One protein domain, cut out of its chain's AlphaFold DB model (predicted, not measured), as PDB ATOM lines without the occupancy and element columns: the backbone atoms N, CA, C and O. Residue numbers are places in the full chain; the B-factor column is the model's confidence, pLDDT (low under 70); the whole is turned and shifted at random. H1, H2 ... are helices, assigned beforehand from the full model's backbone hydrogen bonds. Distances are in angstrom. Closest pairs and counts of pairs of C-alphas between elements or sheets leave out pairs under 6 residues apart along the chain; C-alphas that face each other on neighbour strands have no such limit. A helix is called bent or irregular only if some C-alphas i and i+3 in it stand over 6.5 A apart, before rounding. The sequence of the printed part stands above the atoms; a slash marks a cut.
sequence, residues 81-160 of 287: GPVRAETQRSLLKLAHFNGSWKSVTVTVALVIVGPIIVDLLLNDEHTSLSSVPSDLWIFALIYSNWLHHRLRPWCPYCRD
ATOM      1  N   GLY A  81     107.903  48.916  62.145       92.31
ATOM      2  CA  GLY A  81     108.405  48.066  63.229       92.31
ATOM      3  C   GLY A  81     108.296  48.680  64.635       92.31
ATOM      4  O   GLY A  81     107.679  48.047  65.498       92.31
ATOM      5  N   PRO A  82     108.810  49.902  64.895       92.62
ATOM      6  CA  PRO A  82     108.816  50.468  66.246       92.62
ATOM      7  C   PRO A  82     107.410  50.789  66.772       92.62
ATOM      8  O   PRO A  82     107.105  50.504  67.929       92.62
ATOM      9  N   VAL A  83     106.522  51.317  65.924       95.44
ATOM     10  CA  VAL A  83     105.138  51.645  66.315       95.44
ATOM     11  C   VAL A  83     104.356  50.367  66.635       95.44
ATOM     12  O   VAL A  83     103.633  50.289  67.633       95.44
ATOM     13  N   ARG A  84     104.542  49.316  65.825       95.00
ATOM     14  CA  ARG A  84     103.952  47.995  66.090       95.00
ATOM     15  C   ARG A  84     104.486  47.355  67.368       95.00
ATOM     16  O   ARG A  84     103.709  46.777  68.122       95.00
ATOM     17  N   ALA A  85     105.782  47.472  67.642       94.38
ATOM     18  CA  ALA A  85     106.369  46.934  68.866       94.38
ATOM     19  C   ALA A  85     105.801  47.606  70.128       94.38
ATOM     20  O   ALA A  85     105.498  46.905  71.097       94.38
ATOM     21  N   GLU A  86     105.581  48.925  70.105       95.12
ATOM     22  CA  GLU A  86     104.986  49.637  71.245       95.12
ATOM     23  C   GLU A  86     103.509  49.261  71.438       95.12
ATOM     24  O   GLU A  86     103.092  48.925  72.548       95.12
ATOM     25  N   THR A  87     102.723  49.224  70.358       96.81
ATOM     26  CA  THR A  87     101.298  48.835  70.431       96.81
ATOM     27  C   THR A  87     101.100  47.387  70.886       96.81
ATOM     28  O   THR A  87     100.126  47.084  71.573       96.81
ATOM     29  N   GLN A  88     102.031  46.486  70.561       96.50
ATOM     30  CA  GLN A  88     101.943  45.057  70.883       96.50
ATOM     31  C   GLN A  88     102.858  44.637  72.043       96.50
ATOM     32  O   GLN A  88     103.214  43.463  72.192       96.50
ATOM     33  N   ARG A  89     103.210  45.582  72.920       95.75
ATOM     34  CA  ARG A  89     104.129  45.366  74.044       95.75
ATOM     35  C   ARG A  89     103.700  44.245  74.995       95.75
ATOM     36  O   ARG A  89     104.552  43.529  75.520       95.75
ATOM     37  N   SER A  90     102.396  44.056  75.204       97.31
ATOM     38  CA  SER A  90     101.853  42.970  76.034       97.31
ATOM     39  C   SER A  90     102.147  41.585  75.449       97.31
ATOM     40  O   SER A  90     102.568  40.691  76.182       97.31
ATOM     41  N   LEU A  91     102.006  41.420  74.130       96.75
ATOM     42  CA  LEU A  91     102.321  40.174  73.430       96.75
ATOM     43  C   LEU A  91     103.826  39.903  73.429       96.75
ATOM     44  O   LEU A  91     104.243  38.774  73.671       96.75
ATOM     45  N   LEU A  92     104.655  40.933  73.250       95.94
ATOM     46  CA  LEU A  92     106.108  40.788  73.384       95.94
ATOM     47  C   LEU A  92     106.496  40.360  74.806       95.94
ATOM     48  O   LEU A  92     107.303  39.450  74.989       95.94
ATOM     49  N   LYS A  93     105.861  40.942  75.831       96.38
ATOM     50  CA  LYS A  93     106.050  40.519  77.225       96.38
ATOM     51  C   LYS A  93     105.631  39.060  77.435       96.38
ATOM     52  O   LYS A  93     106.326  38.339  78.150       96.38
ATOM     53  N   LEU A  94     104.538  38.621  76.806       96.69
ATOM     54  CA  LEU A  94     104.077  37.234  76.859       96.69
ATOM     55  C   LEU A  94     105.087  36.270  76.218       96.69
ATOM     56  O   LEU A  94     105.373  35.227  76.798       96.69
ATOM     57  N   ALA A  95     105.703  36.639  75.094       95.81
ATOM     58  CA  ALA A  95     106.747  35.826  74.468       95.81
ATOM     59  C   ALA A  95     107.966  35.631  75.391       95.81
ATOM     60  O   ALA A  95     108.488  34.525  75.524       95.81
ATOM     61  N   HIS A  96     108.386  36.679  76.105       94.81
ATOM     62  CA  HIS A  96     109.444  36.561  77.115       94.81
ATOM     63  C   HIS A  96     109.010  35.765  78.346       94.81
ATOM     64  O   HIS A  96     109.803  34.998  78.897       94.81
ATOM     65  N   PHE A  97     107.756  35.925  78.776       95.31
ATOM     66  CA  PHE A  97     107.184  35.102  79.833       95.31
ATOM     67  C   PHE A  97     107.216  33.623  79.444       95.31
ATOM     68  O   PHE A  97     107.589  32.802  80.281       95.31
ATOM     69  N   ASN A  98     106.942  33.301  78.175       93.06
ATOM     70  CA  ASN A  98     106.947  31.941  77.651       93.06
ATOM     71  C   ASN A  98     108.295  31.221  77.838       93.06
ATOM     72  O   ASN A  98     108.328  30.035  78.143       93.06
ATOM     73  N   GLY A  99     109.410  31.950  77.744       88.62
ATOM     74  CA  GLY A  99     110.751  31.412  78.002       88.62
ATOM     75  C   GLY A  99     111.096  31.207  79.485       88.62
ATOM     76  O   GLY A  99     112.208  30.788  79.802       88.62
ATOM     77  N   SER A 100     110.188  31.534  80.409       93.00
ATOM     78  CA  SER A 100     110.403  31.411  81.852       93.00
ATOM     79  C   SER A 100     109.741  30.159  82.433       93.00
ATOM     80  O   SER A 100     108.673  29.739  81.993       93.00
ATOM     81  N   TRP A 101     110.315  29.614  83.510       92.31
ATOM     82  CA  TRP A 101     109.725  28.496  84.265       92.31
ATOM     83  C   TRP A 101     108.298  28.773  84.754       92.31
ATOM     84  O   TRP A 101     107.486  27.858  84.838       92.31
ATOM     85  N   LYS A 102     107.966  30.042  85.021       94.50
ATOM     86  CA  LYS A 102     106.618  30.445  85.439       94.50
ATOM     87  C   LYS A 102     105.577  30.174  84.351       94.50
ATOM     88  O   LYS A 102     104.465  29.775  84.682       94.50
ATOM     89  N   SER A 103     105.932  30.340  83.073       93.00
ATOM     90  CA  SER A 103     105.031  30.003  81.964       93.00
ATOM     91  C   SER A 103     104.734  28.516  81.909       93.00
ATOM     92  O   SER A 103     103.588  28.140  81.684       93.00
ATOM     93  N   VAL A 104     105.726  27.667  82.186       91.69
ATOM     94  CA  VAL A 104     105.519  26.215  82.240       91.69
ATOM     95  C   VAL A 104     104.480  25.873  83.306       91.69
ATOM     96  O   VAL A 104     103.533  25.153  83.012       91.69
ATOM     97  N   THR A 105     104.592  26.447  84.509       94.88
ATOM     98  CA  THR A 105     103.605  26.236  85.580       94.88
ATOM     99  C   THR A 105     102.207  26.704  85.176       94.88
ATOM    100  O   THR A 105     101.251  25.959  85.365       94.88
ATOM    101  N   VAL A 106     102.077  27.898  84.586       94.88
ATOM    102  CA  VAL A 106     100.778  28.419  84.121       94.88
ATOM    103  C   VAL A 106     100.199  27.558  82.999       94.88
ATOM    104  O   VAL A 106      99.012  27.261  83.006       94.88
ATOM    105  N   THR A 107     101.034  27.104  82.068       92.06
ATOM    106  CA  THR A 107     100.610  26.255  80.950       92.06
ATOM    107  C   THR A 107     100.148  24.890  81.443       92.06
ATOM    108  O   THR A 107      99.099  24.426  81.021       92.06
ATOM    109  N   VAL A 108     100.866  24.265  82.380       91.94
ATOM    110  CA  VAL A 108     100.432  23.009  83.013       91.94
ATOM    111  C   VAL A 108      99.118  23.209  83.770       91.94
ATOM    112  O   VAL A 108      98.201  22.405  83.624       91.94
ATOM    113  N   ALA A 109      98.998  24.297  84.535       92.94
ATOM    114  CA  ALA A 109      97.779  24.604  85.274       92.94
ATOM    115  C   ALA A 109      96.575  24.812  84.340       92.94
ATOM    116  O   ALA A 109      95.516  24.254  84.594       92.94
ATOM    117  N   LEU A 110      96.728  25.560  83.246       91.56
ATOM    118  CA  LEU A 110      95.629  25.817  82.315       91.56
ATOM    119  C   LEU A 110      95.309  24.608  81.438       91.56
ATOM    120  O   LEU A 110      94.149  24.249  81.332       91.56
ATOM    121  N   VAL A 111      96.312  23.968  80.835       90.69
ATOM    122  CA  VAL A 111      96.101  22.936  79.807       90.69
ATOM    123  C   VAL A 111      95.794  21.566  80.406       90.69
ATOM    124  O   VAL A 111      95.008  20.826  79.828       90.69
ATOM    125  N   ILE A 112      96.406  21.217  81.543       89.31
ATOM    126  CA  ILE A 112      96.236  19.893  82.163       89.31
ATOM    127  C   ILE A 112      95.228  19.971  83.305       89.31
ATOM    128  O   ILE A 112      94.260  19.220  83.323       89.31
ATOM    129  N   VAL A 113      95.441  20.878  84.261       91.56
ATOM    130  CA  VAL A 113      94.616  20.931  85.480       91.56
ATOM    131  C   VAL A 113      93.267  21.610  85.221       91.56
ATOM    132  O   VAL A 113      92.257  21.183  85.769       91.56
ATOM    133  N   GLY A 114      93.235  22.630  84.361       88.81
ATOM    134  CA  GLY A 114      92.037  23.403  84.029       88.81
ATOM    135  C   GLY A 114      90.865  22.536  83.565       88.81
ATOM    136  O   GLY A 114      89.829  22.567  84.228       88.81
ATOM    137  N   PRO A 115      91.019  21.722  82.502       86.19
ATOM    138  CA  PRO A 115      89.961  20.833  82.035       86.19
ATOM    139  C   PRO A 115      89.462  19.886  83.124       86.19
ATOM    140  O   PRO A 115      88.260  19.751  83.279       86.19
ATOM    141  N   ILE A 116      90.363  19.312  83.933       88.50
ATOM    142  CA  ILE A 116      89.997  18.397  85.027       88.50
ATOM    143  C   ILE A 116      89.132  19.111  86.073       88.50
ATOM    144  O   ILE A 116      88.134  18.567  86.527       88.50
ATOM    145  N   ILE A 117      89.495  20.335  86.468       89.00
ATOM    146  CA  ILE A 117      88.714  21.105  87.446       89.00
ATOM    147  C   ILE A 117      87.336  21.466  86.883       89.00
ATOM    148  O   ILE A 117      86.347  21.376  87.603       89.00
ATOM    149  N   VAL A 118      87.273  21.893  85.620       87.44
ATOM    150  CA  VAL A 118      86.007  22.274  84.976       87.44
ATOM    151  C   VAL A 118      85.088  21.063  84.827       87.44
ATOM    152  O   VAL A 118      83.910  21.164  85.149       87.44
ATOM    153  N   ASP A 119      85.636  19.924  84.414       86.06
ATOM    154  CA  ASP A 119      84.921  18.654  84.290       86.06
ATOM    155  C   ASP A 119      84.301  18.216  85.627       86.06
ATOM    156  O   ASP A 119      83.098  17.968  85.719       86.06
ATOM    157  N   LEU A 120      85.086  18.274  86.712       87.12
ATOM    158  CA  LEU A 120      84.614  17.981  88.070       87.12
ATOM    159  C   LEU A 120      83.522  18.943  88.570       87.12
ATOM    160  O   LEU A 120      82.728  18.566  89.429       87.12
ATOM    161  N   LEU A 121      83.497  20.190  88.091       88.50
ATOM    162  CA  LEU A 121      82.516  21.201  88.502       88.50
ATOM    163  C   LEU A 121      81.201  21.112  87.719       88.50
ATOM    164  O   LEU A 121      80.163  21.507  88.249       88.50
ATOM    165  N   LEU A 122      81.244  20.644  86.469       86.00
ATOM    166  CA  LEU A 122      80.112  20.688  85.538       86.00
ATOM    167  C   LEU A 122      79.369  19.350  85.383       86.00
ATOM    168  O   LEU A 122      78.443  19.276  84.582       86.00
ATOM    169  N   ASN A 123      79.710  18.331  86.182       82.31
ATOM    170  CA  ASN A 123      79.008  17.040  86.247       82.31
ATOM    171  C   ASN A 123      78.772  16.386  84.872       82.31
ATOM    172  O   ASN A 123      77.689  15.863  84.613       82.31
ATOM    173  N   ASP A 124      79.795  16.391  84.012       68.88
ATOM    174  CA  ASP A 124      79.846  15.580  82.783       68.88
ATOM    175  C   ASP A 124      78.809  15.949  81.692       68.88
ATOM    176  O   ASP A 124      78.690  15.268  80.671       68.88
ATOM    177  N   GLU A 125      78.075  17.064  81.834       74.88
ATOM    178  CA  GLU A 125      77.275  17.609  80.731       74.88
ATOM    179  C   GLU A 125      78.215  18.259  79.705       74.88
ATOM    180  O   GLU A 125      78.549  19.443  79.778       74.88
ATOM    181  N   HIS A 126      78.701  17.414  78.787       64.38
ATOM    182  CA  HIS A 126      79.414  17.692  77.538       64.38
ATOM    183  C   HIS A 126      79.696  19.171  77.260       64.38
ATOM    184  O   HIS A 126      79.034  19.821  76.451       64.38
ATOM    185  N   THR A 127      80.740  19.711  77.878       66.06
ATOM    186  CA  THR A 127      81.158  21.084  77.607       66.06
ATOM    187  C   THR A 127      82.542  21.066  76.989       66.06
ATOM    188  O   THR A 127      83.558  21.318  77.628       66.06
ATOM    189  N   SER A 128      82.564  20.838  75.674       78.62
ATOM    190  CA  SER A 128      83.652  21.220  74.755       78.62
ATOM    191  C   SER A 128      84.225  22.618  75.064       78.62
ATOM    192  O   SER A 128      85.415  22.874  74.867       78.62
ATOM    193  N   LEU A 129      83.393  23.502  75.623       84.75
ATOM    194  CA  LEU A 129      83.735  24.838  76.108       84.75
ATOM    195  C   LEU A 129      84.771  24.864  77.247       84.75
ATOM    196  O   LEU A 129      85.471  25.863  77.397       84.75
ATOM    197  N   SER A 130      84.936  23.779  78.006       86.31
ATOM    198  CA  SER A 130      85.972  23.658  79.045       86.31
ATOM    199  C   SER A 130      87.394  23.805  78.486       86.31
ATOM    200  O   SER A 130      88.300  24.251  79.190       86.31
ATOM    201  N   SER A 131      87.587  23.493  77.200       87.31
ATOM    202  CA  SER A 131      88.876  23.604  76.507       87.31
ATOM    203  C   SER A 131      89.204  25.021  76.015       87.31
ATOM    204  O   SER A 131      90.361  25.300  75.690       87.31
ATOM    205  N   VAL A 132      88.229  25.941  76.008       90.62
ATOM    206  CA  VAL A 132      88.378  27.303  75.461       90.62
ATOM    207  C   VAL A 132      89.543  28.072  76.099       90.62
ATOM    208  O   VAL A 132      90.357  28.621  75.351       90.62
ATOM    209  N   PRO A 133      89.707  28.119  77.439       91.19
ATOM    210  CA  PRO A 133      90.811  28.863  78.049       91.19
ATOM    211  C   PRO A 133      92.182  28.306  77.651       91.19
ATOM    212  O   PRO A 133      93.113  29.074  77.404       91.19
ATOM    213  N   SER A 134      92.295  26.980  77.547       91.25
ATOM    214  CA  SER A 134      93.518  26.283  77.138       91.25
ATOM    215  C   SER A 134      93.874  26.584  75.686       91.25
ATOM    216  O   SER A 134      95.022  26.920  75.394       91.25
ATOM    217  N   ASP A 135      92.890  26.532  74.788       92.69
ATOM    218  CA  ASP A 135      93.073  26.828  73.367       92.69
ATOM    219  C   ASP A 135      93.500  28.288  73.158       92.69
ATOM    220  O   ASP A 135      94.505  28.557  72.498       92.69
ATOM    221  N   LEU A 136      92.802  29.239  73.792       94.38
ATOM    222  CA  LEU A 136      93.152  30.662  73.740       94.38
ATOM    223  C   LEU A 136      94.560  30.926  74.286       94.38
ATOM    224  O   LEU A 136      95.312  31.712  73.703       94.38
ATOM    225  N   TRP A 137      94.939  30.250  75.374       95.06
ATOM    226  CA  TRP A 137      96.278  30.349  75.947       95.06
ATOM    227  C   TRP A 137      97.351  29.853  74.971       95.06
ATOM    228  O   TRP A 137      98.317  30.569  74.701       95.06
ATOM    229  N   ILE A 138      97.166  28.669  74.379       92.88
ATOM    230  CA  ILE A 138      98.106  28.095  73.405       92.88
ATOM    231  C   ILE A 138      98.233  29.004  72.177       92.88
ATOM    232  O   ILE A 138      99.349  29.307  71.748       92.88
ATOM    233  N   PHE A 139      97.120  29.502  71.635       95.25
ATOM    234  CA  PHE A 139      97.143  30.417  70.494       95.25
ATOM    235  C   PHE A 139      97.866  31.724  70.811       95.25
ATOM    236  O   PHE A 139      98.674  32.185  70.001       95.25
ATOM    237  N   ALA A 140      97.653  32.286  72.002       95.94
ATOM    238  CA  ALA A 140      98.367  33.474  72.451       95.94
ATOM    239  C   ALA A 140      99.882  33.227  72.568       95.94
ATOM    240  O   ALA A 140     100.675  34.077  72.153       95.94
ATOM    241  N   LEU A 141     100.311  32.060  73.064       94.50
ATOM    242  CA  LEU A 141     101.730  31.688  73.131       94.50
ATOM    243  C   LEU A 141     102.357  31.518  71.738       94.50
ATOM    244  O   LEU A 141     103.433  32.061  71.480       94.50
ATOM    245  N   ILE A 142     101.684  30.816  70.823       94.56
ATOM    246  CA  ILE A 142     102.177  30.609  69.452       94.56
ATOM    247  C   ILE A 142     102.274  31.952  68.718       94.56
ATOM    248  O   ILE A 142     103.314  32.264  68.129       94.56
ATOM    249  N   TYR A 143     101.218  32.766  68.784       95.62
ATOM    250  CA  TYR A 143     101.168  34.064  68.117       95.62
ATOM    251  C   TYR A 143     102.191  35.045  68.691       95.62
ATOM    252  O   TYR A 143     102.907  35.695  67.932       95.62
ATOM    253  N   SER A 144     102.311  35.127  70.020       95.94
ATOM    254  CA  SER A 144     103.302  35.998  70.661       95.94
ATOM    255  C   SER A 144     104.731  35.597  70.300       95.94
ATOM    256  O   SER A 144     105.532  36.478  70.001       95.94
ATOM    257  N   ASN A 145     105.053  34.299  70.241       94.19
ATOM    258  CA  ASN A 145     106.381  33.844  69.823       94.19
ATOM    259  C   ASN A 145     106.674  34.177  68.349       94.19
ATOM    260  O   ASN A 145     107.761  34.658  68.022       94.19
ATOM    261  N   TRP A 146     105.695  33.971  67.463       94.00
ATOM    262  CA  TRP A 146     105.803  34.365  66.057       94.00
ATOM    263  C   TRP A 146     106.018  35.879  65.905       94.00
ATOM    264  O   TRP A 146     106.920  36.316  65.185       94.00
ATOM    265  N   LEU A 147     105.235  36.682  66.629       94.44
ATOM    266  CA  LEU A 147     105.315  38.138  66.592       94.44
ATOM    267  C   LEU A 147     106.650  38.647  67.140       94.44
ATOM    268  O   LEU A 147     107.283  39.514  66.541       94.44
ATOM    269  N   HIS A 148     107.094  38.075  68.257       94.12
ATOM    270  CA  HIS A 148     108.365  38.395  68.887       94.12
ATOM    271  C   HIS A 148     109.544  38.144  67.951       94.12
ATOM    272  O   HIS A 148     110.436  38.980  67.874       94.12
ATOM    273  N   HIS A 149     109.538  37.049  67.187       90.25
ATOM    274  CA  HIS A 149     110.603  36.785  66.223       90.25
ATOM    275  C   HIS A 149     110.686  37.867  65.132       90.25
ATOM    276  O   HIS A 149     111.781  38.320  64.803       90.25
ATOM    277  N   ARG A 150     109.541  38.333  64.613       90.88
ATOM    278  CA  ARG A 150     109.488  39.395  63.591       90.88
ATOM    279  C   ARG A 150     109.856  40.779  64.125       90.88
ATOM    280  O   ARG A 150     110.519  41.541  63.431       90.88
ATOM    281  N   LEU A 151     109.403  41.111  65.331       93.06
ATOM    282  CA  LEU A 151     109.636  42.416  65.958       93.06
ATOM    283  C   LEU A 151     110.871  42.429  66.864       93.06
ATOM    284  O   LEU A 151     111.091  43.406  67.577       93.06
ATOM    285  N   ARG A 152     111.691  41.371  66.836       91.06
ATOM    286  CA  ARG A 152     112.874  41.223  67.691       91.06
ATOM    287  C   ARG A 152     113.799  42.449  67.673       91.06
ATOM    288  O   ARG A 152     114.182  42.849  68.770       91.06
ATOM    289  N   PRO A 153     114.109  43.085  66.518       89.12
ATOM    290  CA  PRO A 153     114.984  44.264  66.490       89.12
ATOM    291  C   PRO A 153     114.442  45.469  67.272       89.12
ATOM    292  O   PRO A 153     115.215  46.299  67.728       89.12
ATOM    293  N   TRP A 154     113.120  45.560  67.456       92.12
ATOM    294  CA  TRP A 154     112.461  46.654  68.181       92.12
ATOM    295  C   TRP A 154     111.894  46.217  69.536       92.12
ATOM    296  O   TRP A 154     111.212  46.995  70.200       92.12
ATOM    297  N   CYS A 155     112.124  44.970  69.958       93.19
ATOM    298  CA  CYS A 155     111.564  44.465  71.203       93.19
ATOM    299  C   CYS A 155     112.264  45.133  72.404       93.19
ATOM    300  O   CYS A 155     113.456  44.901  72.619       93.19
ATOM    301  N   PRO A 156     111.545  45.878  73.268       90.25
ATOM    302  CA  PRO A 156     112.154  46.613  74.384       90.25
ATOM    303  C   PRO A 156     112.744  45.695  75.467       90.25
ATOM    304  O   PRO A 156     113.484  46.143  76.343       90.25
ATOM    305  N   TYR A 157     112.394  44.408  75.434       91.69
ATOM    306  CA  TYR A 157     112.844  43.390  76.379       91.69
ATOM    307  C   TYR A 157     114.082  42.617  75.883       91.69
ATOM    308  O   TYR A 157     114.737  41.954  76.685       91.69
ATOM    309  N   CYS A 158     114.436  42.719  74.596       88.94
ATOM    310  CA  CYS A 158     115.583  42.044  73.970       88.94
ATOM    311  C   CYS A 158     116.879  42.870  73.990       88.94
ATOM    312  O   CYS A 158     117.726  42.645  73.137       88.94
ATOM    313  N   ARG A 159     117.007  43.791  74.954       60.00
ATOM    314  CA  ARG A 159     117.916  44.954  75.071       60.00
ATOM    315  C   ARG A 159     119.412  44.809  74.692       60.00
ATOM    316  O   ARG A 159     120.095  45.822  74.674       60.00
ATOM    317  N   ASP A 160     119.906  43.641  74.305       61.53
ATOM    318  CA  ASP A 160     121.336  43.358  74.136       61.53
ATOM    319  C   ASP A 160     121.742  43.091  72.667       61.53
ATOM    320  O   ASP A 160     122.698  42.366  72.422       61.53
TER     321      ASP A 160
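What this domain is: This is residues 81 to 160 of the 287 residues of an uncharacterized protein of Mycobacteroides abscessus subsp. bolletii 1513 (UniProt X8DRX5). A long helical hairpin, H3 and H4, makes the length of a rod; away from its turn the two helices spread, and H2 crosses H4 beside the start of H3. H1 packs on the last residues of H4. The printed part has 80 residues with four named helices, H1 to H4 in chain order, and no named strand: all helix. It is loose, with a radius of gyration of the C-alphas of 15.8 A, and spans 50 by 23 by 14 A.

Where its parts are: Find C-alpha 128 at (83.652, 21.220, 74.755); from there H4, residues 128 to 154, runs 39.0 A to C-alpha 154 at (112.461, 46.654, 68.181). It has a kink of 44 degrees near residue 148 and is irregular, with C-alphas 150 and 153 7.9 A apart. H3, residues 101 to 122, runs 30.7 A, with a kink of 33 degrees near residue 115. Look before it for H2, residues 89 to 98, and H1, residues 81 to 87, which begins at (108.405, 48.066, 63.229).

How they stand to each other: Start at H4, the hub. With residues 130 to 137 alone it touches H3, closest at the C-alphas of Ser 134 and Val 111, 5.0 A: a hairpin at a shallow tilt of 18 degrees, opposite ways. With residues 140 to 148 alone it touches H2, about perpendicular at 74 degrees; the closest C-alphas, Asn 145 and Ala 95, are 5.1 A apart. With residues 151 to 154 alone it touches H1, closest at the C-alphas of Trp 154 and Pro 82, 5.6 A. H1 and H3 are apart. In H1 and H2 every O i to N i+4 pair is within hydrogen-bond range, in H3 15 of 18, in H4 18 of 23.

The domain as a whole: Look to Glu 125 and Asp 160 for the two farthest C-alphas, 51.5 A apart. The printed part has no cut, and the three links are tight. The pLDDT is under 70 at residues 124, 126 to 127 and 159 to 160.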